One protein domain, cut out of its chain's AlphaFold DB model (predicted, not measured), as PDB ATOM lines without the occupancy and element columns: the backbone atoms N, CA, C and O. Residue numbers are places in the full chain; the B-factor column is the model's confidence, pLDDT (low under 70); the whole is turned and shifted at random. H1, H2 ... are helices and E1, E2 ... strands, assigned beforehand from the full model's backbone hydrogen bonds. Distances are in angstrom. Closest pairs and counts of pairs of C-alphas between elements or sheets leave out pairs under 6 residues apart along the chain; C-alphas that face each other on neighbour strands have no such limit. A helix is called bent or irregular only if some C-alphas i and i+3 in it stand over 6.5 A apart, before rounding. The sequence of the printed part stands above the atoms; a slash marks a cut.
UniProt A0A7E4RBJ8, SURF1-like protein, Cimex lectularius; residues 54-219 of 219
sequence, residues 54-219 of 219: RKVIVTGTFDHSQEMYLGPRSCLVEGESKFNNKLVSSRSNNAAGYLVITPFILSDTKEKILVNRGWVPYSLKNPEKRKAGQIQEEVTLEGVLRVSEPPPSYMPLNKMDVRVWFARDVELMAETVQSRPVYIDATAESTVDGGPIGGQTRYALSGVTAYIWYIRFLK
ATOM      1  N   ARG A  54     154.251 295.018 134.360       75.88
ATOM      2  CA  ARG A  54     154.325 293.556 134.453       75.88
ATOM      3  C   ARG A  54     155.717 293.119 134.886       75.88
ATOM      4  O   ARG A  54     156.723 293.511 134.294       75.88
ATOM      5  N   LYS A  55     155.738 292.271 135.913       81.31
ATOM      6  CA  LYS A  55     156.935 291.560 136.345       81.31
ATOM      7  C   LYS A  55     157.322 290.533 135.290       81.31
ATOM      8  O   LYS A  55     156.475 289.773 134.819       81.31
ATOM      9  N   VAL A  56     158.600 290.521 134.947       86.38
ATOM     10  CA  VAL A  56     159.209 289.580 134.014       86.38
ATOM     11  C   VAL A  56     160.488 289.037 134.632       86.38
ATOM     12  O   VAL A  56     161.213 289.761 135.313       86.38
ATOM     13  N   ILE A  57     160.745 287.756 134.398       90.88
ATOM     14  CA  ILE A  57     161.987 287.095 134.790       90.88
ATOM     15  C   ILE A  57     162.696 286.728 133.494       90.88
ATOM     16  O   ILE A  57     162.105 286.074 132.634       90.88
ATOM     17  N   VAL A  58     163.929 287.195 133.335       91.19
ATOM     18  CA  VAL A  58     164.738 286.963 132.137       91.19
ATOM     19  C   VAL A  58     166.098 286.405 132.531       91.19
ATOM     20  O   VAL A  58     166.694 286.859 133.502       91.19
ATOM     21  N   THR A  59     166.598 285.436 131.768       95.12
ATOM     22  CA  THR A  59     167.926 284.838 131.974       95.12
ATOM     23  C   THR A  59     168.803 285.117 130.764       95.12
ATOM     24  O   THR A  59     168.338 285.042 129.622       95.12
ATOM     25  N   GLY A  60     170.056 285.494 131.002       95.00
ATOM     26  CA  GLY A  60     170.921 285.994 129.942       95.00
ATOM     27  C   GLY A  60     172.228 286.593 130.433       95.00
ATOM     28  O   GLY A  60     172.588 286.498 131.604       95.00
ATOM     29  N   THR A  61     172.935 287.241 129.514       95.50
ATOM     30  CA  THR A  61     174.232 287.887 129.762       95.50
ATOM     31  C   THR A  61     174.192 289.353 129.342       95.50
ATOM     32  O   THR A  61     173.488 289.729 128.403       95.50
ATOM     33  N   PHE A  62     174.939 290.207 130.040       94.56
ATOM     34  CA  PHE A  62     175.028 291.630 129.712       94.56
ATOM     35  C   PHE A  62     176.136 291.911 128.694       94.56
ATOM     36  O   PHE A  62     177.289 291.530 128.898       94.56
ATOM     37  N   ASP A  63     175.818 292.677 127.650       94.38
ATOM     38  CA  ASP A  63     176.815 293.257 126.752       94.38
ATOM     39  C   ASP A  63     177.262 294.634 127.267       94.38
ATOM     40  O   ASP A  63     176.737 295.690 126.896       94.38
ATOM     41  N   HIS A  64     178.273 294.628 128.138       92.19
ATOM     42  CA  HIS A  64     178.837 295.855 128.716       92.19
ATOM     43  C   HIS A  64     179.546 296.742 127.685       92.19
ATOM     44  O   HIS A  64     179.764 297.928 127.944       92.19
ATOM     45  N   SER A  65     179.888 296.212 126.504       91.31
ATOM     46  CA  SER A  65     180.563 296.983 125.456       91.31
ATOM     47  C   SER A  65     179.651 298.049 124.849       91.31
ATOM     48  O   SER A  65     180.139 299.095 124.411       91.31
ATOM     49  N   GLN A  66     178.333 297.835 124.892       91.19
ATOM     50  CA  GLN A  66     177.296 298.707 124.336       91.19
ATOM     51  C   GLN A  66     176.472 299.422 125.421       91.19
ATOM     52  O   GLN A  66     175.345 299.849 125.186       91.19
ATOM     53  N   GLU A  67     177.034 299.583 126.619       91.75
ATOM     54  CA  GLU A  67     176.357 300.277 127.713       91.75
ATOM     55  C   GLU A  67     176.053 301.753 127.386       91.75
ATOM     56  O   GLU A  67     176.888 302.484 126.834       91.75
ATOM     57  N   MET A  68     174.853 302.178 127.783       93.00
ATOM     58  CA  MET A  68     174.277 303.509 127.638       93.00
ATOM     59  C   MET A  68     173.907 304.100 129.007       93.00
ATOM     60  O   MET A  68     173.683 303.394 129.989       93.00
ATOM     61  N   TYR A  69     173.801 305.423 129.071       92.56
ATOM     62  CA  TYR A  69     173.506 306.184 130.282       92.56
ATOM     63  C   TYR A  69     172.281 307.058 130.060       92.56
ATOM     64  O   TYR A  69     172.266 307.826 129.109       92.56
ATOM     65  N   LEU A  70     171.293 307.019 130.947       90.25
ATOM     66  CA  LEU A  70     170.135 307.915 130.918       90.25
ATOM     67  C   LEU A  70     170.212 308.889 132.092       90.25
ATOM     68  O   LEU A  70     170.191 308.487 133.255       90.25
ATOM     69  N   GLY A  71     170.314 310.182 131.810       86.94
ATOM     70  CA  GLY A  71     170.424 311.196 132.846       86.94
ATOM     71  C   GLY A  71     170.352 312.623 132.317       86.94
ATOM     72  O   GLY A  71     170.345 312.847 131.113       86.94
ATOM     73  N   PRO A  72     170.320 313.607 133.219       84.75
ATOM     74  CA  PRO A  72     170.534 313.465 134.658       84.75
ATOM     75  C   PRO A  72     169.298 312.905 135.398       84.75
ATOM     76  O   PRO A  72     168.177 313.348 135.163       84.75
ATOM     77  N   ARG A  73     169.484 311.929 136.300       84.75
ATOM     78  CA  ARG A  73     168.418 311.366 137.165       84.75
ATOM     79  C   ARG A  73     168.852 311.363 138.637       84.75
ATOM     80  O   ARG A  73     170.042 311.239 138.935       84.75
ATOM     81  N   SER A  74     167.894 311.495 139.554       80.88
ATOM     82  CA  SER A  74     168.131 311.385 141.002       80.88
ATOM     83  C   SER A  74     168.129 309.925 141.453       80.88
ATOM     84  O   SER A  74     167.416 309.114 140.869       80.88
ATOM     85  N   CYS A  75     168.887 309.609 142.505       80.88
ATOM     86  CA  CYS A  75     168.856 308.286 143.127       80.88
ATOM     87  C   CYS A  75     167.592 308.128 143.980       80.88
ATOM     88  O   CYS A  75     167.356 308.925 144.897       80.88
ATOM     89  N   LEU A  76     166.811 307.093 143.690       73.88
ATOM     90  CA  LEU A  76     165.729 306.630 144.545       73.88
ATOM     91  C   LEU A  76     166.268 305.602 145.538       73.88
ATOM     92  O   LEU A  76     167.006 304.696 145.150       73.88
ATOM     93  N   VAL A  77     165.877 305.722 146.802       67.31
ATOM     94  CA  VAL A  77     166.061 304.686 147.823       67.31
ATOM     95  C   VAL A  77     164.733 304.518 148.538       67.31
ATOM     96  O   VAL A  77     164.125 305.506 148.931       67.31
ATOM     97  N   GLU A  78     164.260 303.272 148.617       61.38
ATOM     98  CA  GLU A  78     162.939 302.928 149.172       61.38
ATOM     99  C   GLU A  78     161.771 303.672 148.489       61.38
ATOM    100  O   GLU A  78     160.762 303.995 149.101       61.38
ATOM    101  N   GLY A  79     161.899 303.965 147.190       58.00
ATOM    102  CA  GLY A  79     160.876 304.684 146.415       58.00
ATOM    103  C   GLY A  79     160.881 306.206 146.604       58.00
ATOM    104  O   GLY A  79     160.278 306.926 145.801       58.00
ATOM    105  N   GLU A  80     161.630 306.721 147.578       57.62
ATOM    106  CA  GLU A  80     161.820 308.152 147.796       57.62
ATOM    107  C   GLU A  80     163.113 308.664 147.160       57.62
ATOM    108  O   GLU A  80     164.102 307.945 147.018       57.62
ATOM    109  N   SER A  81     163.129 309.938 146.758       57.78
ATOM    110  CA  SER A  81     164.384 310.551 146.320       57.78
ATOM    111  C   SER A  81     165.250 310.784 147.553       57.78
ATOM    112  O   SER A  81     164.870 311.555 148.432       57.78
ATOM    113  N   LYS A  82     166.469 310.228 147.592       58.47
ATOM    114  CA  LYS A  82     167.435 310.535 148.673       58.47
ATOM    115  C   LYS A  82     167.715 312.034 148.820       58.47
ATOM    116  O   LYS A  82     168.239 312.483 149.835       58.47
ATOM    117  N   PHE A  83     167.373 312.816 147.800       56.94
ATOM    118  CA  PHE A  83     167.615 314.243 147.715       56.94
ATOM    119  C   PHE A  83     166.299 314.978 147.456       56.94
ATOM    120  O   PHE A  83     166.184 315.721 146.484       56.94
ATOM    121  N   ASN A  84     165.310 314.763 148.332       48.91
ATOM    122  CA  ASN A  84     163.943 315.299 148.250       48.91
ATOM    123  C   ASN A  84     163.834 316.833 148.045       48.91
ATOM    124  O   ASN A  84     162.754 317.295 147.719       48.91
ATOM    125  N   ASN A  85     164.923 317.616 148.143       47.88
ATOM    126  CA  ASN A  85     164.909 319.084 148.012       47.88
ATOM    127  C   ASN A  85     166.110 319.711 147.261       47.88
ATOM    128  O   ASN A  85     166.360 320.909 147.398       47.88
ATOM    129  N   LYS A  86     166.900 318.952 146.485       48.47
ATOM    130  CA  LYS A  86     168.053 319.514 145.743       48.47
ATOM    131  C   LYS A  86     167.876 319.355 144.236       48.47
ATOM    132  O   LYS A  86     167.608 318.259 143.753       48.47
ATOM    133  N   LEU A  87     168.052 320.451 143.491       52.72
ATOM    134  CA  LEU A  87     167.975 320.445 142.029       52.72
ATOM    135  C   LEU A  87     168.968 319.426 141.447       52.72
ATOM    136  O   LEU A  87     170.163 319.479 141.739       52.72
ATOM    137  N   VAL A  88     168.475 318.546 140.570       56.22
ATOM    138  CA  VAL A  88     169.267 317.526 139.848       56.22
ATOM    139  C   VAL A  88     170.383 318.165 138.998       56.22
ATOM    140  O   VAL A  88     171.368 317.519 138.647       56.22
ATOM    141  N   SER A  89     170.271 319.466 138.705       51.84
ATOM    142  CA  SER A  89     171.272 320.265 137.992       51.84
ATOM    143  C   SER A  89     172.516 320.622 138.820       51.84
ATOM    144  O   SER A  89     173.518 321.058 138.248       51.84
ATOM    145  N   SER A  90     172.509 320.435 140.146       48.06
ATOM    146  CA  SER A  90     173.664 320.750 140.991       48.06
ATOM    147  C   SER A  90     174.742 319.662 140.879       48.06
ATOM    148  O   SER A  90     174.689 318.632 141.548       48.06
ATOM    149  N   ARG A  91     175.754 319.900 140.032       50.22
ATOM    150  CA  ARG A  91     176.906 319.000 139.787       50.22
ATOM    151  C   ARG A  91     177.774 318.717 141.025       50.22
ATOM    152  O   ARG A  91     178.674 317.890 140.927       50.22
ATOM    153  N   SER A  92     177.560 319.410 142.150       47.50
ATOM    154  CA  SER A  92     178.463 319.365 143.312       47.50
ATOM    155  C   SER A  92     178.096 318.325 144.370       47.50
ATOM    156  O   SER A  92     178.889 318.092 145.275       47.50
ATOM    157  N   ASN A  93     176.914 317.716 144.303       50.16
ATOM    158  CA  ASN A  93     176.476 316.732 145.287       50.16
ATOM    159  C   ASN A  93     176.164 315.430 144.549       50.16
ATOM    160  O   ASN A  93     175.589 315.483 143.465       50.16
ATOM    161  N   ASN A  94     176.452 314.272 145.149       56.25
ATOM    162  CA  ASN A  94     176.035 312.929 144.693       56.25
ATOM    163  C   ASN A  94     174.492 312.753 144.563       56.25
ATOM    164  O   ASN A  94     173.981 311.641 144.623       56.25
ATOM    165  N   ALA A  95     173.743 313.848 144.416       61.78
ATOM    166  CA  ALA A  95     172.304 313.949 144.258       61.78
ATOM    167  C   ALA A  95     171.801 313.595 142.857       61.78
ATOM    168  O   ALA A  95     170.620 313.289 142.682       61.78
ATOM    169  N   ALA A  96     172.689 313.644 141.865       78.94
ATOM    170  CA  ALA A  96     172.383 313.357 140.478       78.94
ATOM    171  C   ALA A  96     173.392 312.371 139.891       78.94
ATOM    172  O   ALA A  96     174.555 312.296 140.300       78.94
ATOM    173  N   GLY A  97     172.913 311.593 138.936       87.94
ATOM    174  CA  GLY A  97     173.666 310.525 138.316       87.94
ATOM    175  C   GLY A  97     172.998 310.056 137.037       87.94
ATOM    176  O   GLY A  97     172.200 310.778 136.427       87.94
ATOM    177  N   TYR A  98     173.338 308.840 136.644       90.75
ATOM    178  CA  TYR A  98     172.829 308.201 135.444       90.75
ATOM    179  C   TYR A  98     172.163 306.884 135.803       90.75
ATOM    180  O   TYR A  98     172.669 306.139 136.638       90.75
ATOM    181  N   LEU A  99     171.062 306.577 135.130       92.44
ATOM    182  CA  LEU A  99     170.604 305.204 134.997       92.44
ATOM    183  C   LEU A  99     171.497 304.505 133.973       92.44
ATOM    184  O   LEU A  99     171.842 305.093 132.947       92.44
ATOM    185  N   VAL A 100     171.897 303.279 134.270       93.81
ATOM    186  CA  VAL A 100     172.776 302.469 133.435       93.81
ATOM    187  C   VAL A 100     171.914 301.495 132.650       93.81
ATOM    188  O   VAL A 100     171.351 300.564 133.222       93.81
ATOM    189  N   ILE A 101     171.812 301.713 131.342       95.00
ATOM    190  CA  ILE A 101     171.101 300.823 130.429       95.00
ATOM    191  C   ILE A 101     172.127 299.966 129.713       95.00
ATOM    192  O   ILE A 101     173.057 300.476 129.089       95.00
ATOM    193  N   THR A 102     171.959 298.657 129.786       95.12
ATOM    194  CA  THR A 102     172.877 297.703 129.173       95.12
ATOM    195  C   THR A 102     172.077 296.729 128.321       95.12
ATOM    196  O   THR A 102     171.065 296.209 128.800       95.12
ATOM    197  N   PRO A 103     172.489 296.482 127.065       95.69
ATOM    198  CA  PRO A 103     171.887 295.427 126.271       95.69
ATOM    199  C   PRO A 103     172.074 294.076 126.961       95.69
ATOM    200  O   PRO A 103     173.154 293.757 127.459       95.69
ATOM    201  N   PHE A 104     171.006 293.295 127.005       95.69
ATOM    202  CA  PHE A 104     170.961 291.988 127.637       95.69
ATOM    203  C   PHE A 104     170.613 290.947 126.583       95.69
ATOM    204  O   PHE A 104     169.595 291.067 125.900       95.69
ATOM    205  N   ILE A 105     171.487 289.960 126.424       96.12
ATOM    206  CA  ILE A 105     171.335 288.872 125.465       96.12
ATOM    207  C   ILE A 105     170.612 287.740 126.182       96.12
ATOM    208  O   ILE A 105     171.167 287.135 127.099       96.12
ATOM    209  N   LEU A 106     169.384 287.458 125.755       94.50
ATOM    210  CA  LEU A 106     168.571 286.383 126.314       94.50
ATOM    211  C   LEU A 106     169.187 285.024 125.995       94.50
ATOM    212  O   LEU A 106     169.555 284.750 124.851       94.50
ATOM    213  N   SER A 107     169.264 284.143 126.984       93.06
ATOM    214  CA  SER A 107     169.862 282.822 126.787       93.06
ATOM    215  C   SER A 107     169.036 281.923 125.880       93.06
ATOM    216  O   SER A 107     169.632 281.204 125.073       93.06
ATOM    217  N   ASP A 108     167.708 282.038 125.955       89.44
ATOM    218  CA  ASP A 108     166.757 281.196 125.226       89.44
ATOM    219  C   ASP A 108     166.683 281.556 123.736       89.44
ATOM    220  O   ASP A 108     166.813 280.693 122.871       89.44
ATOM    221  N   THR A 109     166.491 282.841 123.423       90.88
ATOM    222  CA  THR A 109     166.261 283.313 122.045       90.88
ATOM    223  C   THR A 109     167.499 283.915 121.387       90.88
ATOM    224  O   THR A 109     167.493 284.143 120.179       90.88
ATOM    225  N   LYS A 110     168.557 284.202 122.163       92.00
ATOM    226  CA  LYS A 110     169.742 284.979 121.746       92.00
ATOM    227  C   LYS A 110     169.429 286.391 121.245       92.00
ATOM    228  O   LYS A 110     170.299 287.060 120.691       92.00
ATOM    229  N   GLU A 111     168.208 286.874 121.464       93.25
ATOM    230  CA  GLU A 111     167.829 288.242 121.137       93.25
ATOM    231  C   GLU A 111     168.372 289.223 122.180       93.25
ATOM    232  O   GLU A 111     168.493 288.903 123.365       93.25
ATOM    233  N   LYS A 112     168.671 290.444 121.730       94.81
ATOM    234  CA  LYS A 112     169.068 291.552 122.600       94.81
ATOM    235  C   LYS A 112     167.845 292.353 123.028       94.81
ATOM    236  O   LYS A 112     167.038 292.735 122.182       94.81
ATOM    237  N   ILE A 113     167.762 292.673 124.311       94.69
ATOM    238  CA  ILE A 113     166.783 293.602 124.894       94.69
ATOM    239  C   ILE A 113     167.501 294.677 125.715       94.69
ATOM    240  O   ILE A 113     168.683 294.533 126.027       94.69
ATOM    241  N   LEU A 114     166.811 295.754 126.083       95.19
ATOM    242  CA  LEU A 114     167.366 296.814 126.920       95.19
ATOM    243  C   LEU A 114     167.010 296.581 128.388       95.19
ATOM    244  O   LEU A 114     165.838 296.460 128.745       95.19
ATOM    245  N   VAL A 115     168.020 296.578 129.257       95.06
ATOM    246  CA  VAL A 115     167.828 296.461 130.705       95.06
ATOM    247  C   VAL A 115     168.433 297.669 131.402       95.06
ATOM    248  O   VAL A 115     169.626 297.943 131.280       95.06
ATOM    249  N   ASN A 116     167.620 298.378 132.176       94.38
ATOM    250  CA  ASN A 116     168.094 299.354 133.141       94.38
ATOM    251  C   ASN A 116     168.542 298.636 134.411       94.38
ATOM    252  O   ASN A 116     167.721 298.172 135.201       94.38
ATOM    253  N   ARG A 117     169.858 298.578 134.605       92.44
ATOM    254  CA  ARG A 117     170.500 297.926 135.752       92.44
ATOM    255  C   ARG A 117     170.411 298.748 137.032       92.44
ATOM    256  O   ARG A 117     170.693 298.232 138.103       92.44
ATOM    257  N   GLY A 118     170.058 300.028 136.926       91.12
ATOM    258  CA  GLY A 118     169.939 300.914 138.073       91.12
ATOM    259  C   GLY A 118     170.765 302.187 137.964       91.12
ATOM    260  O   GLY A 118     171.286 302.543 136.908       91.12
ATOM    261  N   TRP A 119     170.861 302.906 139.076       92.19
ATOM    262  CA  TRP A 119     171.459 304.233 139.155       92.19
ATOM    263  C   TRP A 119     172.915 304.191 139.615       92.19
ATOM    264  O   TRP A 119     173.269 303.463 140.541       92.19
ATOM    265  N   VAL A 120     173.752 305.038 139.015       90.50
ATOM    266  CA  VAL A 120     175.121 305.318 139.462       90.50
ATOM    267  C   VAL A 120     175.342 306.825 139.617       90.50
ATOM    268  O   VAL A 120     174.866 307.605 138.784       90.50
ATOM    269  N   PRO A 121     176.111 307.269 140.627       89.00
ATOM    270  CA  PRO A 121     176.512 308.667 140.734       89.00
ATOM    271  C   PRO A 121     177.446 309.050 139.579       89.00
ATOM    272  O   PRO A 121     178.131 308.203 139.001       89.00
ATOM    273  N   TYR A 122     177.550 310.347 139.277       86.88
ATOM    274  CA  TYR A 122     178.429 310.842 138.208       86.88
ATOM    275  C   TYR A 122     179.883 310.367 138.316       86.88
ATOM    276  O   TYR A 122     180.519 310.082 137.300       86.88
ATOM    277  N   SER A 123     180.401 310.241 139.539       84.50
ATOM    278  CA  SER A 123     181.761 309.769 139.817       84.50
ATOM    279  C   SER A 123     182.007 308.318 139.381       84.50
ATOM    280  O   SER A 123     183.146 307.983 139.040       84.50
ATOM    281  N   LEU A 124     180.951 307.494 139.338       86.62
ATOM    282  CA  LEU A 124     180.965 306.067 138.989       86.62
ATOM    283  C   LEU A 124     180.382 305.774 137.597       86.62
ATOM    284  O   LEU A 124     180.121 304.619 137.261       86.62
ATOM    285  N   LYS A 125     180.222 306.801 136.749       87.62
ATOM    286  CA  LYS A 125     179.821 306.612 135.347       87.62
ATOM    287  C   LYS A 125     180.743 305.616 134.630       87.62
ATOM    288  O   LYS A 125     180.261 304.698 133.973       87.62
ATOM    289  N   ASN A 126     182.061 305.790 134.782       86.94
ATOM    290  CA  ASN A 126     183.064 304.961 134.111       86.94
ATOM    291  C   ASN A 126     182.984 303.492 134.593       86.94
ATOM    292  O   ASN A 126     183.195 303.264 135.789       86.94
ATOM    293  N   PRO A 127     182.745 302.517 133.691       88.56
ATOM    294  CA  PRO A 127     182.728 301.085 134.000       88.56
ATOM    295  C   PRO A 127     183.941 300.588 134.794       88.56
ATOM    296  O   PRO A 127     183.774 299.799 135.722       88.56
ATOM    297  N   GLU A 128     185.141 301.102 134.502       87.75
ATOM    298  CA  GLU A 128     186.393 300.687 135.155       87.75
ATOM    299  C   GLU A 128     186.412 300.966 136.661       87.75
ATOM    300  O   GLU A 128     187.118 300.295 137.411       87.75
ATOM    301  N   LYS A 129     185.621 301.943 137.120       86.88
ATOM    302  CA  LYS A 129     185.502 302.288 138.542       86.88
ATOM    303  C   LYS A 129     184.509 301.403 139.297       86.88
ATOM    304  O   LYS A 129     184.388 301.546 140.508       86.88
ATOM    305  N   ARG A 130     183.796 300.515 138.600       87.06
ATOM    306  CA  ARG A 130     182.735 299.654 139.148       87.06
ATOM    307  C   ARG A 130     182.808 298.234 138.590       87.06
ATOM    308  O   ARG A 130     181.806 297.684 138.143       87.06
ATOM    309  N   LYS A 131     184.005 297.637 138.615       86.44
ATOM    310  CA  LYS A 131     184.257 296.277 138.097       86.44
ATOM    311  C   LYS A 131     183.369 295.216 138.746       86.44
ATOM    312  O   LYS A 131     182.897 294.334 138.044       86.44
ATOM    313  N   ALA A 132     183.078 295.362 140.040       83.31
ATOM    314  CA  ALA A 132     182.156 294.483 140.762       83.31
ATOM    315  C   ALA A 132     180.750 294.448 140.130       83.31
ATOM    316  O   ALA A 132     180.115 293.403 140.091       83.31
ATOM    317  N   GLY A 133     180.294 295.565 139.554       82.06
ATOM    318  CA  GLY A 133     179.019 295.645 138.845       82.06
ATOM    319  C   GLY A 133     179.064 295.201 137.379       82.06
ATOM    320  O   GLY A 133     178.039 295.300 136.711       82.06
ATOM    321  N   GLN A 134     180.204 294.762 136.832       87.19
ATOM    322  CA  GLN A 134     180.326 294.294 135.440       87.19
ATOM    323  C   GLN A 134     180.286 292.766 135.365       87.19
ATOM    324  O   GLN A 134     181.259 292.125 134.972       87.19
ATOM    325  N   ILE A 135     179.155 292.183 135.759       87.81
ATOM    326  CA  ILE A 135     178.966 290.729 135.756       87.81
ATOM    327  C   ILE A 135     179.027 290.206 134.318       87.81
ATOM    328  O   ILE A 135     178.223 290.618 133.484       87.81
ATOM    329  N   GLN A 136     179.981 289.322 134.030       88.25
ATOM    330  CA  GLN A 136     180.143 288.688 132.711       88.25
ATOM    331  C   GLN A 136     179.438 287.330 132.613       88.25
ATOM    332  O   GLN A 136     179.320 286.769 131.527       88.25
ATOM    333  N   GLU A 137     178.991 286.804 133.749       90.44
ATOM    334  CA  GLU A 137     178.312 285.520 133.854       90.44
ATOM    335  C   GLU A 137     176.835 285.626 133.458       90.44
ATOM    336  O   GLU A 137     176.266 286.716 133.336       90.44
ATOM    337  N   GLU A 138     176.220 284.466 133.245       92.62
ATOM    338  CA  GLU A 138     174.783 284.359 133.040       92.62
ATOM    339  C   GLU A 138     174.044 284.671 134.343       92.62
ATOM    340  O   GLU A 138     174.371 284.143 135.405       92.62
ATOM    341  N   VAL A 139     173.040 285.538 134.260       92.31
ATOM    342  CA  VAL A 139     172.243 285.970 135.406       92.31
ATOM    343  C   VAL A 139     170.760 285.842 135.104       92.31
ATOM    344  O   VAL A 139     170.307 286.116 133.991       92.31
ATOM    345  N   THR A 140     169.997 285.468 136.126       92.56
ATOM    346  CA  THR A 140     168.538 285.561 136.116       92.56
ATOM    347  C   THR A 140     168.132 286.861 136.796       92.56
ATOM    348  O   THR A 140     168.466 287.105 137.953       92.56
ATOM    349  N   LEU A 141     167.428 287.707 136.057       88.81
ATOM    350  CA  LEU A 141     167.010 289.034 136.474       88.81
ATOM    351  C   LEU A 141     165.489 289.079 136.604       88.81
ATOM    352  O   LEU A 141     164.778 288.778 135.645       88.81
ATOM    353  N   GLU A 142     164.995 289.534 137.751       89.75
ATOM    354  CA  GLU A 142     163.622 290.021 137.859       89.75
ATOM    355  C   GLU A 142     163.586 291.510 137.501       89.75
ATOM    356  O   GLU A 142     164.390 292.322 137.970       89.75
ATOM    357  N   GLY A 143     162.630 291.882 136.662       87.00
ATOM    358  CA  GLY A 143     162.442 293.262 136.265       87.00
ATOM    359  C   GLY A 143     161.005 293.583 135.909       87.00
ATOM    360  O   GLY A 143     160.113 292.735 135.921       87.00
ATOM    361  N   VAL A 144     160.783 294.853 135.612       87.94
ATOM    362  CA  VAL A 144     159.475 295.417 135.316       87.94
ATOM    363  C   VAL A 144     159.507 296.037 133.927       87.94
ATOM    364  O   VAL A 144     160.376 296.860 133.637       87.94
ATOM    365  N   LEU A 145     158.558 295.663 133.069       87.44
ATOM    366  CA  LEU A 145     158.450 296.255 131.737       87.44
ATOM    367  C   LEU A 145     158.052 297.733 131.843       87.44
ATOM    368  O   LEU A 145     157.112 298.084 132.566       87.44
ATOM    369  N   ARG A 146     158.759 298.595 131.108       86.81
ATOM    370  CA  ARG A 146     158.467 300.030 131.022       86.81
ATOM    371  C   ARG A 146     158.294 300.459 129.578       86.81
ATOM    372  O   ARG A 146     159.045 300.026 128.706       86.81
ATOM    373  N   VAL A 147     157.329 301.341 129.357       84.06
ATOM    374  CA  VAL A 147     157.094 301.950 128.048       84.06
ATOM    375  C   VAL A 147     158.116 303.049 127.753       84.06
ATOM    376  O   VAL A 147     158.792 303.562 128.654       84.06
ATOM    377  N   SER A 148     158.229 303.394 126.473       85.38
ATOM    378  CA  SER A 148     159.042 304.506 125.984       85.38
ATOM    379  C   SER A 148     158.528 305.840 126.545       85.38
ATOM    380  O   SER A 148     157.324 306.089 126.575       85.38
ATOM    381  N   GLU A 149     159.432 306.704 127.013       80.56
ATOM    382  CA  GLU A 149     159.108 308.081 127.407       80.56
ATOM    383  C   GLU A 149     159.490 309.003 126.241       80.56
ATOM    384  O   GLU A 149     160.691 309.215 126.020       80.56
ATOM    385  N   PRO A 150     158.521 309.581 125.504       70.31
ATOM    386  CA  PRO A 150     158.847 310.447 124.382       70.31
ATOM    387  C   PRO A 150     159.648 311.664 124.869       70.31
ATOM    388  O   PRO A 150     159.304 312.261 125.899       70.31
ATOM    389  N   PRO A 151     160.715 312.064 124.155       71.50
ATOM    390  CA  PRO A 151     161.476 313.247 124.521       71.50
ATOM    391  C   PRO A 151     160.576 314.492 124.468       71.50
ATOM    392  O   PRO A 151     159.783 314.641 123.534       71.50
ATOM    393  N   PRO A 152     160.701 315.431 125.424       69.62
ATOM    394  CA  PRO A 152     160.014 316.710 125.318       69.62
ATOM    395  C   PRO A 152     160.436 317.446 124.040       69.62
ATOM    396  O   PRO A 152     161.620 317.466 123.705       69.62
ATOM    397  N   SER A 153     159.501 318.117 123.358       69.50
ATOM    398  CA  SER A 153     159.754 318.784 122.064       69.50
ATOM    399  C   SER A 153     160.864 319.846 122.093       69.50
ATOM    400  O   SER A 153     161.397 320.206 121.051       69.50
ATOM    401  N   TYR A 154     161.194 320.372 123.273       69.00
ATOM    402  CA  TYR A 154     162.234 321.384 123.491       69.00
ATOM    403  C   TYR A 154     163.614 320.788 123.806       69.00
ATOM    404  O   TYR A 154     164.571 321.532 124.026       69.00
ATOM    405  N   MET A 155     163.730 319.463 123.880       67.56
ATOM    406  CA  MET A 155     164.989 318.800 124.180       67.56
ATOM    407  C   MET A 155     165.799 318.616 122.891       67.56
ATOM    408  O   MET A 155     165.231 318.222 121.870       67.56
ATOM    409  N   PRO A 156     167.116 318.898 122.893       65.38
ATOM    410  CA  PRO A 156     167.940 318.640 121.720       65.38
ATOM    411  C   PRO A 156     167.857 317.157 121.348       65.38
ATOM    412  O   PRO A 156     167.930 316.292 122.224       65.38
ATOM    413  N   LEU A 157     167.704 316.880 120.049       65.19
ATOM    414  CA  LEU A 157     167.711 315.516 119.525       65.19
ATOM    415  C   LEU A 157     168.974 314.798 119.992       65.19
ATOM    416  O   LEU A 157     170.072 315.371 119.970       65.19
ATOM    417  N   ASN A 158     168.813 313.549 120.423       62.81
ATOM    418  CA  ASN A 158     169.957 312.790 120.878       62.81
ATOM    419  C   ASN A 158     170.893 312.523 119.693       62.81
ATOM    420  O   ASN A 158     170.451 312.127 118.615       62.81
ATOM    421  N   LYS A 159     172.193 312.772 119.867       61.75
ATOM    422  CA  LYS A 159     173.185 312.424 118.845       61.75
ATOM    423  C   LYS A 159     173.445 310.924 118.949       61.75
ATOM    424  O   LYS A 159     173.822 310.470 120.023       61.75
ATOM    425  N   MET A 160     173.291 310.189 117.846       56.03
ATOM    426  CA  MET A 160     173.458 308.724 117.798       56.03
ATOM    427  C   MET A 160     174.817 308.244 118.350       56.03
ATOM    428  O   MET A 160     174.894 307.184 118.957       56.03
ATOM    429  N   ASP A 161     175.874 309.058 118.231       59.31
ATOM    430  CA  ASP A 161     177.218 308.730 118.738       59.31
ATOM    431  C   ASP A 161     177.400 308.937 120.253       59.31
ATOM    432  O   ASP A 161     178.451 308.619 120.821       59.31
ATOM    433  N   VAL A 162     176.408 309.502 120.944       69.69
ATOM    434  CA  VAL A 162     176.503 309.814 122.369       69.69
ATOM    435  C   VAL A 162     175.770 308.739 123.165       69.69
ATOM    436  O   VAL A 162     174.548 308.679 123.196       69.69
ATOM    437  N   ARG A 163     176.527 307.941 123.930       82.88
ATOM    438  CA  ARG A 163     175.998 306.945 124.890       82.88
ATOM    439  C   ARG A 163     175.235 307.560 126.073       82.88
ATOM    440  O   ARG A 163     174.996 306.878 127.061       82.88
ATOM    441  N   VAL A 164     174.928 308.853 126.041       87.56
ATOM    442  CA  VAL A 164     174.214 309.578 127.097       87.56
ATOM    443  C   VAL A 164     172.905 310.085 126.519       87.56
ATOM    444  O   VAL A 164     172.908 310.898 125.606       87.56
ATOM    445  N   TRP A 165     171.813 309.609 127.091       87.56
ATOM    446  CA  TRP A 165     170.437 309.879 126.726       87.56
ATOM    447  C   TRP A 165     169.799 310.769 127.785       87.56
ATOM    448  O   TRP A 165     170.085 310.630 128.977       87.56
ATOM    449  N   PHE A 166     168.914 311.665 127.360       84.00
ATOM    450  CA  PHE A 166     168.161 312.538 128.266       84.00
ATOM    451  C   PHE A 166     166.718 312.057 128.484       84.00
ATOM    452  O   PHE A 166     166.165 312.244 129.567       84.00
ATOM    453  N   ALA A 167     166.134 311.386 127.488       84.81
ATOM    454  CA  ALA A 167     164.835 310.718 127.559       84.81
ATOM    455  C   ALA A 167     164.986 309.228 127.253       84.81
ATOM    456  O   ALA A 167     165.969 308.805 126.639       84.81
ATOM    457  N   ARG A 168     164.009 308.444 127.709       88.75
ATOM    458  CA  ARG A 168     163.937 306.998 127.497       88.75
ATOM    459  C   ARG A 168     163.217 306.715 126.179       88.75
ATOM    460  O   ARG A 168     162.095 306.226 126.195       88.75
ATOM    461  N   ASP A 169     163.861 307.045 125.068       88.50
ATOM    462  CA  ASP A 169     163.385 306.686 123.730       88.50
ATOM    463  C   ASP A 169     163.805 305.240 123.436       88.50
ATOM    464  O   ASP A 169     164.933 304.980 123.015       88.50
ATOM    465  N   VAL A 170     162.944 304.284 123.786       89.75
ATOM    466  CA  VAL A 170     163.261 302.848 123.736       89.75
ATOM    467  C   VAL A 170     163.538 302.401 122.307       89.75
ATOM    468  O   VAL A 170     164.443 301.598 122.091       89.75
ATOM    469  N   GLU A 171     162.807 302.941 121.341       88.44
ATOM    470  CA  GLU A 171     162.951 302.632 119.926       88.44
ATOM    471  C   GLU A 171     164.329 303.061 119.416       88.44
ATOM    472  O   GLU A 171     165.099 302.227 118.934       88.44
ATOM    473  N   LEU A 172     164.696 304.332 119.604       87.69
ATOM    474  CA  LEU A 172     165.968 304.862 119.112       87.69
ATOM    475  C   LEU A 172     167.169 304.278 119.873       87.69
ATOM    476  O   LEU A 172     168.221 303.993 119.289       87.69
ATOM    477  N   MET A 173     167.015 304.051 121.183       89.81
ATOM    478  CA  MET A 173     168.020 303.347 121.982       89.81
ATOM    479  C   MET A 173     168.231 301.925 121.468       89.81
ATOM    480  O   MET A 173     169.374 301.476 121.362       89.81
ATOM    481  N   ALA A 174     167.148 301.221 121.135       91.25
ATOM    482  CA  ALA A 174     167.217 299.848 120.671       91.25
ATOM    483  C   ALA A 174     167.869 299.747 119.290       91.25
ATOM    484  O   ALA A 174     168.725 298.881 119.098       91.25
ATOM    485  N   GLU A 175     167.551 300.665 118.375       90.69
ATOM    486  CA  GLU A 175     168.193 300.775 117.060       90.69
ATOM    487  C   GLU A 175     169.708 300.988 117.179       90.69
ATOM    488  O   GLU A 175     170.483 300.312 116.501       90.69
ATOM    489  N   THR A 176     170.140 301.857 118.098       89.19
ATOM    490  CA  THR A 176     171.560 302.202 118.304       89.19
ATOM    491  C   THR A 176     172.419 300.983 118.658       89.19
ATOM    492  O   THR A 176     173.567 300.875 118.229       89.19
ATOM    493  N   VAL A 177     171.869 300.042 119.428       91.56
ATOM    494  CA  VAL A 177     172.572 298.828 119.886       91.56
ATOM    495  C   VAL A 177     172.091 297.554 119.187       91.56
ATOM    496  O   VAL A 177     172.480 296.448 119.568       91.56
ATOM    497  N   GLN A 178     171.260 297.689 118.147       92.50
ATOM    498  CA  GLN A 178     170.668 296.573 117.402       92.50
ATOM    499  C   GLN A 178     169.983 295.559 118.333       92.50
ATOM    500  O   GLN A 178     170.288 294.365 118.328       92.50
ATOM    501  N   SER A 179     169.101 296.060 119.191       93.12
ATOM    502  CA  SER A 179     168.273 295.267 120.100       93.12
ATOM    503  C   SER A 179     166.798 295.412 119.746       93.12
ATOM    504  O   SER A 179     166.416 296.249 118.928       93.12
ATOM    505  N   ARG A 180     165.951 294.577 120.347       92.56
ATOM    506  CA  ARG A 180     164.502 294.756 120.284       92.56
ATOM    507  C   ARG A 180     164.099 295.965 121.132       92.56
ATOM    508  O   ARG A 180     164.719 296.184 122.175       92.56
ATOM    509  N   PRO A 181     163.034 296.698 120.758       91.25
ATOM    510  CA  PRO A 181     162.511 297.829 121.526       91.25
ATOM    511  C   PRO A 181     161.739 297.339 122.764       91.25
ATOM    512  O   PRO A 181     160.547 297.568 122.927       91.25
ATOM    513  N   VAL A 182     162.422 296.587 123.624       90.31
ATOM    514  CA  VAL A 182     161.912 296.038 124.878       90.31
ATOM    515  C   VAL A 182     162.796 296.579 125.983       90.31
ATOM    516  O   VAL A 182     164.010 296.374 125.952       90.31
ATOM    517  N   TYR A 183     162.185 297.260 126.950       92.19
ATOM    518  CA  TYR A 183     162.888 297.912 128.045       92.19
ATOM    519  C   TYR A 183     162.406 297.394 129.398       92.19
ATOM    520  O   TYR A 183     161.218 297.472 129.722       92.19
ATOM    521  N   ILE A 184     163.343 296.906 130.206       91.81
ATOM    522  CA  ILE A 184     163.078 296.348 131.533       91.81
ATOM    523  C   ILE A 184     163.826 297.165 132.592       91.81
ATOM    524  O   ILE A 184     165.038 297.343 132.499       91.81
ATOM    525  N   ASP A 185     163.118 297.630 133.621       90.44
ATOM    526  CA  ASP A 185     163.725 298.155 134.849       90.44
ATOM    527  C   ASP A 185     164.034 296.993 135.801       90.44
ATOM    528  O   ASP A 185     163.124 296.281 136.224       90.44
ATOM    529  N   ALA A 186     165.303 296.803 136.158       88.69
ATOM    530  CA  ALA A 186     165.700 295.771 137.107       88.69
ATOM    531  C   ALA A 186     165.236 296.098 138.541       88.69
ATOM    532  O   ALA A 186     165.302 297.252 138.994       88.69
ATOM    533  N   THR A 187     164.773 295.083 139.277       85.50
ATOM    534  CA  THR A 187     164.328 295.249 140.671       85.50
ATOM    535  C   THR A 187     165.504 295.544 141.608       85.50
ATOM    536  O   THR A 187     166.671 295.394 141.249       85.50
ATOM    537  N   ALA A 188     165.214 295.982 142.837       81.81
ATOM    538  CA  ALA A 188     166.251 296.257 143.836       81.81
ATOM    539  C   ALA A 188     167.104 295.018 144.178       81.81
ATOM    540  O   ALA A 188     168.270 295.171 144.526       81.81
ATOM    541  N   GLU A 189     166.557 293.811 144.015       78.56
ATOM    542  CA  GLU A 189     167.239 292.533 144.267       78.56
ATOM    543  C   GLU A 189     168.394 292.269 143.295       78.56
ATOM    544  O   GLU A 189     169.344 291.572 143.633       78.56
ATOM    545  N   SER A 190     168.359 292.887 142.113       79.50
ATOM    546  CA  SER A 190     169.454 292.827 141.139       79.50
ATOM    547  C   SER A 190     170.658 293.712 141.491       79.50
ATOM    548  O   SER A 190     171.641 293.745 140.749       79.50
ATOM    549  N   THR A 191     170.583 294.467 142.593       83.00
ATOM    550  CA  THR A 191     171.653 295.377 143.010       83.00
ATOM    551  C   THR A 191     172.876 294.589 143.453       83.00
ATOM    552  O   THR A 191     172.802 293.738 144.335       83.00
ATOM    553  N   VAL A 192     174.024 294.937 142.881       83.12
ATOM    554  CA  VAL A 192     175.317 294.334 143.214       83.12
ATOM    555  C   VAL A 192     176.138 295.356 143.981       83.12
ATOM    556  O   VAL A 192     176.160 296.534 143.610       83.12
ATOM    557  N   ASP A 193     176.818 294.925 145.041       79.12
ATOM    558  CA  ASP A 193     177.654 295.824 145.831       79.12
ATOM    559  C   ASP A 193     178.785 296.427 144.975       79.12
ATOM    560  O   ASP A 193     179.430 295.749 144.173       79.12
ATOM    561  N   GLY A 194     178.974 297.743 145.076       77.06
ATOM    562  CA  GLY A 194     179.853 298.508 144.182       77.06
ATOM    563  C   GLY A 194     179.367 298.653 142.726       77.06
ATOM    564  O   GLY A 194     180.092 299.215 141.899       77.06
ATOM    565  N   GLY A 195     178.166 298.169 142.395       83.81
ATOM    566  CA  GLY A 195     177.518 298.273 141.085       83.81
ATOM    567  C   GLY A 195     176.390 299.318 141.019       83.81
ATOM    568  O   GLY A 195     176.221 300.130 141.931       83.81
ATOM    569  N   PRO A 196     175.629 299.353 139.906       87.50
ATOM    570  CA  PRO A 196     174.420 300.169 139.793       87.50
ATOM    571  C   PRO A 196     173.362 299.784 140.836       87.50
ATOM    572  O   PRO A 196     173.144 298.606 141.105       87.50
ATOM    573  N   ILE A 197     172.690 300.789 141.399       86.69
ATOM    574  CA  ILE A 197     171.641 300.615 142.410       86.69
ATOM    575  C   ILE A 197     170.304 300.372 141.705       86.69
ATOM    576  O   ILE A 197     169.763 301.304 141.102       86.69
ATOM    577  N   GLY A 198     169.772 299.151 141.776       85.06
ATOM    578  CA  GLY A 198     168.501 298.752 141.165       85.06
ATOM    579  C   GLY A 198     167.274 299.425 141.799       85.06
ATOM    580  O   GLY A 198     167.386 300.261 142.699       85.06
ATOM    581  N   GLY A 199     166.073 299.092 141.315       79.69
ATOM    582  CA  GLY A 199     164.820 299.579 141.913       79.69
ATOM    583  C   GLY A 199     164.550 301.077 141.711       79.69
ATOM    584  O   GLY A 199     163.899 301.713 142.533       79.69
ATOM    585  N   GLN A 200     165.035 301.658 140.611       80.75
ATOM    586  CA  GLN A 200     164.909 303.095 140.306       80.75
ATOM    587  C   GLN A 200     163.576 303.471 139.637       80.75
ATOM    588  O   GLN A 200     163.415 304.560 139.079       80.75
ATOM    589  N   THR A 201     162.600 302.573 139.697       74.44
ATOM    590  CA  THR A 201     161.248 302.798 139.200       74.44
ATOM    591  C   THR A 201     160.428 303.510 140.268       74.44
ATOM    592  O   THR A 201     160.133 302.948 141.319       74.44
ATOM    593  N   ARG A 202     160.006 304.751 139.996       66.25
ATOM    594  CA  ARG A 202     158.928 305.370 140.775       66.25
ATOM    595  C   ARG A 202     157.620 304.685 140.418       66.25
ATOM    596  O   ARG A 202     157.114 304.881 139.317       66.25
ATOM    597  N   TYR A 203     157.054 303.942 141.356       61.47
ATOM    598  CA  TYR A 203     155.659 303.546 141.264       61.47
ATOM    599  C   TYR A 203     154.808 304.777 141.574       61.47
ATOM    600  O   TYR A 203     154.541 305.090 142.732       61.47
ATOM    601  N   ALA A 204     154.397 305.517 140.544       49.53
ATOM    602  CA  ALA A 204     153.294 306.457 140.685       49.53
ATOM    603  C   ALA A 204     152.004 305.630 140.752       49.53
ATOM    604  O   ALA A 204     151.259 305.530 139.782       49.53
ATOM    605  N   LEU A 205     151.773 304.958 141.881       47.72
ATOM    606  CA  LEU A 205     150.507 304.280 142.103       47.72
ATOM    607  C   LEU A 205     149.438 305.372 142.164       47.72
ATOM    608  O   LEU A 205     149.357 306.122 143.137       47.72
ATOM    609  N   SER A 206     148.605 305.476 141.126       42.16
ATOM    610  CA  SER A 206     147.319 306.152 141.293       42.16
ATOM    611  C   SER A 206     146.595 305.468 142.461       42.16
ATOM    612  O   SER A 206     146.773 304.264 142.665       42.16
ATOM    613  N   GLY A 207     145.795 306.195 143.249       44.97
ATOM    614  CA  GLY A 207     145.161 305.627 144.454       44.97
ATOM    615  C   GLY A 207     144.398 304.315 144.197       44.97
ATOM    616  O   GLY A 207     144.368 303.432 145.048       44.97
ATOM    617  N   VAL A 208     143.877 304.140 142.980       51.78
ATOM    618  CA  VAL A 208     143.225 302.907 142.512       51.78
ATOM    619  C   VAL A 208     144.226 301.759 142.328       51.78
ATOM    620  O   VAL A 208     143.963 300.632 142.739       51.78
ATOM    621  N   THR A 209     145.401 302.038 141.767       50.06
ATOM    622  CA  THR A 209     146.459 301.038 141.555       50.06
ATOM    623  C   THR A 209     147.093 300.611 142.880       50.06
ATOM    624  O   THR A 209     147.353 299.426 143.073       50.06
ATOM    625  N   ALA A 210     147.263 301.545 143.828       49.66
ATOM    626  CA  ALA A 210     147.702 301.235 145.192       49.66
ATOM    627  C   ALA A 210     146.707 300.314 145.914       49.66
ATOM    628  O   ALA A 210     147.110 299.350 146.562       49.66
ATOM    629  N   TYR A 211     145.405 300.575 145.757       53.22
ATOM    630  CA  TYR A 211     144.343 299.753 146.335       53.22
ATOM    631  C   TYR A 211     144.320 298.332 145.753       53.22
ATOM    632  O   TYR A 211     144.235 297.361 146.502       53.22
ATOM    633  N   ILE A 212     144.474 298.186 144.433       58.59
ATOM    634  CA  ILE A 212     144.564 296.868 143.780       58.59
ATOM    635  C   ILE A 212     145.802 296.099 144.264       58.59
ATOM    636  O   ILE A 212     145.714 294.899 144.522       58.59
ATOM    637  N   TRP A 213     146.937 296.781 144.444       45.12
ATOM    638  CA  TRP A 213     148.150 296.180 145.004       45.12
ATOM    639  C   TRP A 213     147.965 295.734 146.461       45.12
ATOM    640  O   TRP A 213     148.311 294.604 146.798       45.12
ATOM    641  N   TYR A 214     147.354 296.573 147.307       56.41
ATOM    642  CA  TYR A 214     147.043 296.246 148.703       56.41
ATOM    643  C   TYR A 214     146.150 295.005 148.815       56.41
ATOM    644  O   TYR A 214     146.460 294.084 149.566       56.41
ATOM    645  N   ILE A 215     145.077 294.942 148.022       60.50
ATOM    646  CA  ILE A 215     144.148 293.803 148.027       60.50
ATOM    647  C   ILE A 215     144.813 292.512 147.540       60.50
ATOM    648  O   ILE A 215     144.424 291.435 147.980       60.50
ATOM    649  N   ARG A 216     145.788 292.599 146.629       54.41
ATOM    650  CA  ARG A 216     146.390 291.420 145.993       54.41
ATOM    651  C   ARG A 216     147.643 290.891 146.693       54.41
ATOM    652  O   ARG A 216     147.991 289.741 146.450       54.41
ATOM    653  N   PHE A 217     148.312 291.700 147.516       47.00
ATOM    654  CA  PHE A 217     149.606 291.340 148.112       47.00
ATOM    655  C   PHE A 217     149.716 291.542 149.631       47.00
ATOM    656  O   PHE A 217     150.639 290.991 150.223       47.00
ATOM    657  N   LEU A 218     148.830 292.313 150.274       49.69
ATOM    658  CA  LEU A 218     148.908 292.612 151.717       49.69
ATOM    659  C   LEU A 218     147.733 292.040 152.531       49.69
ATOM    660  O   LEU A 218     147.602 292.340 153.718       49.69
ATOM    661  N   LYS A 219     146.899 291.201 151.914       41.50
ATOM    662  CA  LYS A 219     145.846 290.415 152.561       41.50
ATOM    663  C   LYS A 219     145.953 288.965 152.107       41.50
ATOM    664  O   LYS A 219     145.667 288.087 152.947       41.50
TER     665      LYS A 219
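Overview. This is residues 54 to 219 of the 219 residues of the protein "SURF1-like protein" of Cimex lectularius (UniProt A0A7E4RBJ8). What does the printed part look like? It is a closed barrel of five strands, with E1, E3, E4, E6 and E5 round the ring and E2 paired onto E3 as an extra strand. Helix H2 packs on the outside of the barrel, and at the far end of a long link residues 206 to 212 and 214 to 219, mostly helix H3, stick out. What is it made of? The printed part has 166 residues, with six named strands and three named helices in the order E1 E2 E3 E4 H1 E5 H2 E6 H3; the barrel sheet is mixed and the class is mixed, helices and strands, though under half of the residues are in named elements. How large is it? It is compact, with a radius of gyration of the C-alphas of 16.0 A and spans of 46 by 43 by 35 A.

Along the chain. Where are the strands? E1 is residues 55 to 62, 19.3 A long from C-alpha 55 at (156.935, 291.560, 136.345), and bends by 69 degrees at residue 59. E2 is residues 68 to 74, E3 residues 96 to 106, 30.7 A long, and E4 residues 112 to 121, 26.0 A long. E5 is residues 139 to 145 and E6 residues 183 to 186. Where are the helices? H1 is residues 127 to 133, irregular, with C-alphas 129 and 132 8.8 A apart, and H2 is residues 170 to 176. H3 is residues 207 to 217, 15.4 A long, ending at C-alpha 217 at (149.606, 291.340, 148.112).

Arrangement. How do the strands pair? E2, E3 and E4 form a meander, each strand the antiparallel neighbour of the one before, and two hairpins, with N 70 and O 99 at 2.8 A and N 100 and O 118 at 2.8 A. Antiparallel too are E1 and E3, with N 105 and O 61 at 2.8 A, E5 and E1, with N 58 and O 141 at 2.9 A, and E6 and E5, with N 144 and O 185 at 2.8 A. E4 and E6 are parallel, with N 116 and O 184 at 2.8 A. Where are the helices? H2 is on the barrel, outside it, at a height over the sheet of 8.7 A; it is only just over E3, with 3 of its C-alphas falling there, and runs across the strands, at 71 degrees to E3 on the local plane. The closest C-alphas of E4 and H2 are those of Leu 114 and Ala 174, 6.9 A apart. H1 and H3 are not on the barrel, with 2 and 0 pairs of C-alphas within 10 A. How regular are their backbones? In H2 and H3 every O i to N i+4 pair is within hydrogen-bond range; in H1 0 of 3 are, beside 2 of 4 O i to N i+3 pairs.

Size, cuts and confidence. Is it unbroken? The printed part has no cut; the links E2 to E3, E5 to H2 and E6 to H3 are long. What is its extent? The two C-alphas farthest apart, those of Asp 161 and Lys 219, are 49.6 A apart. Where is confidence low? The mean pLDDT of the printed part is 78.8, and residues 77 to 95, 152 to 162 and 202 to 219 are under 70.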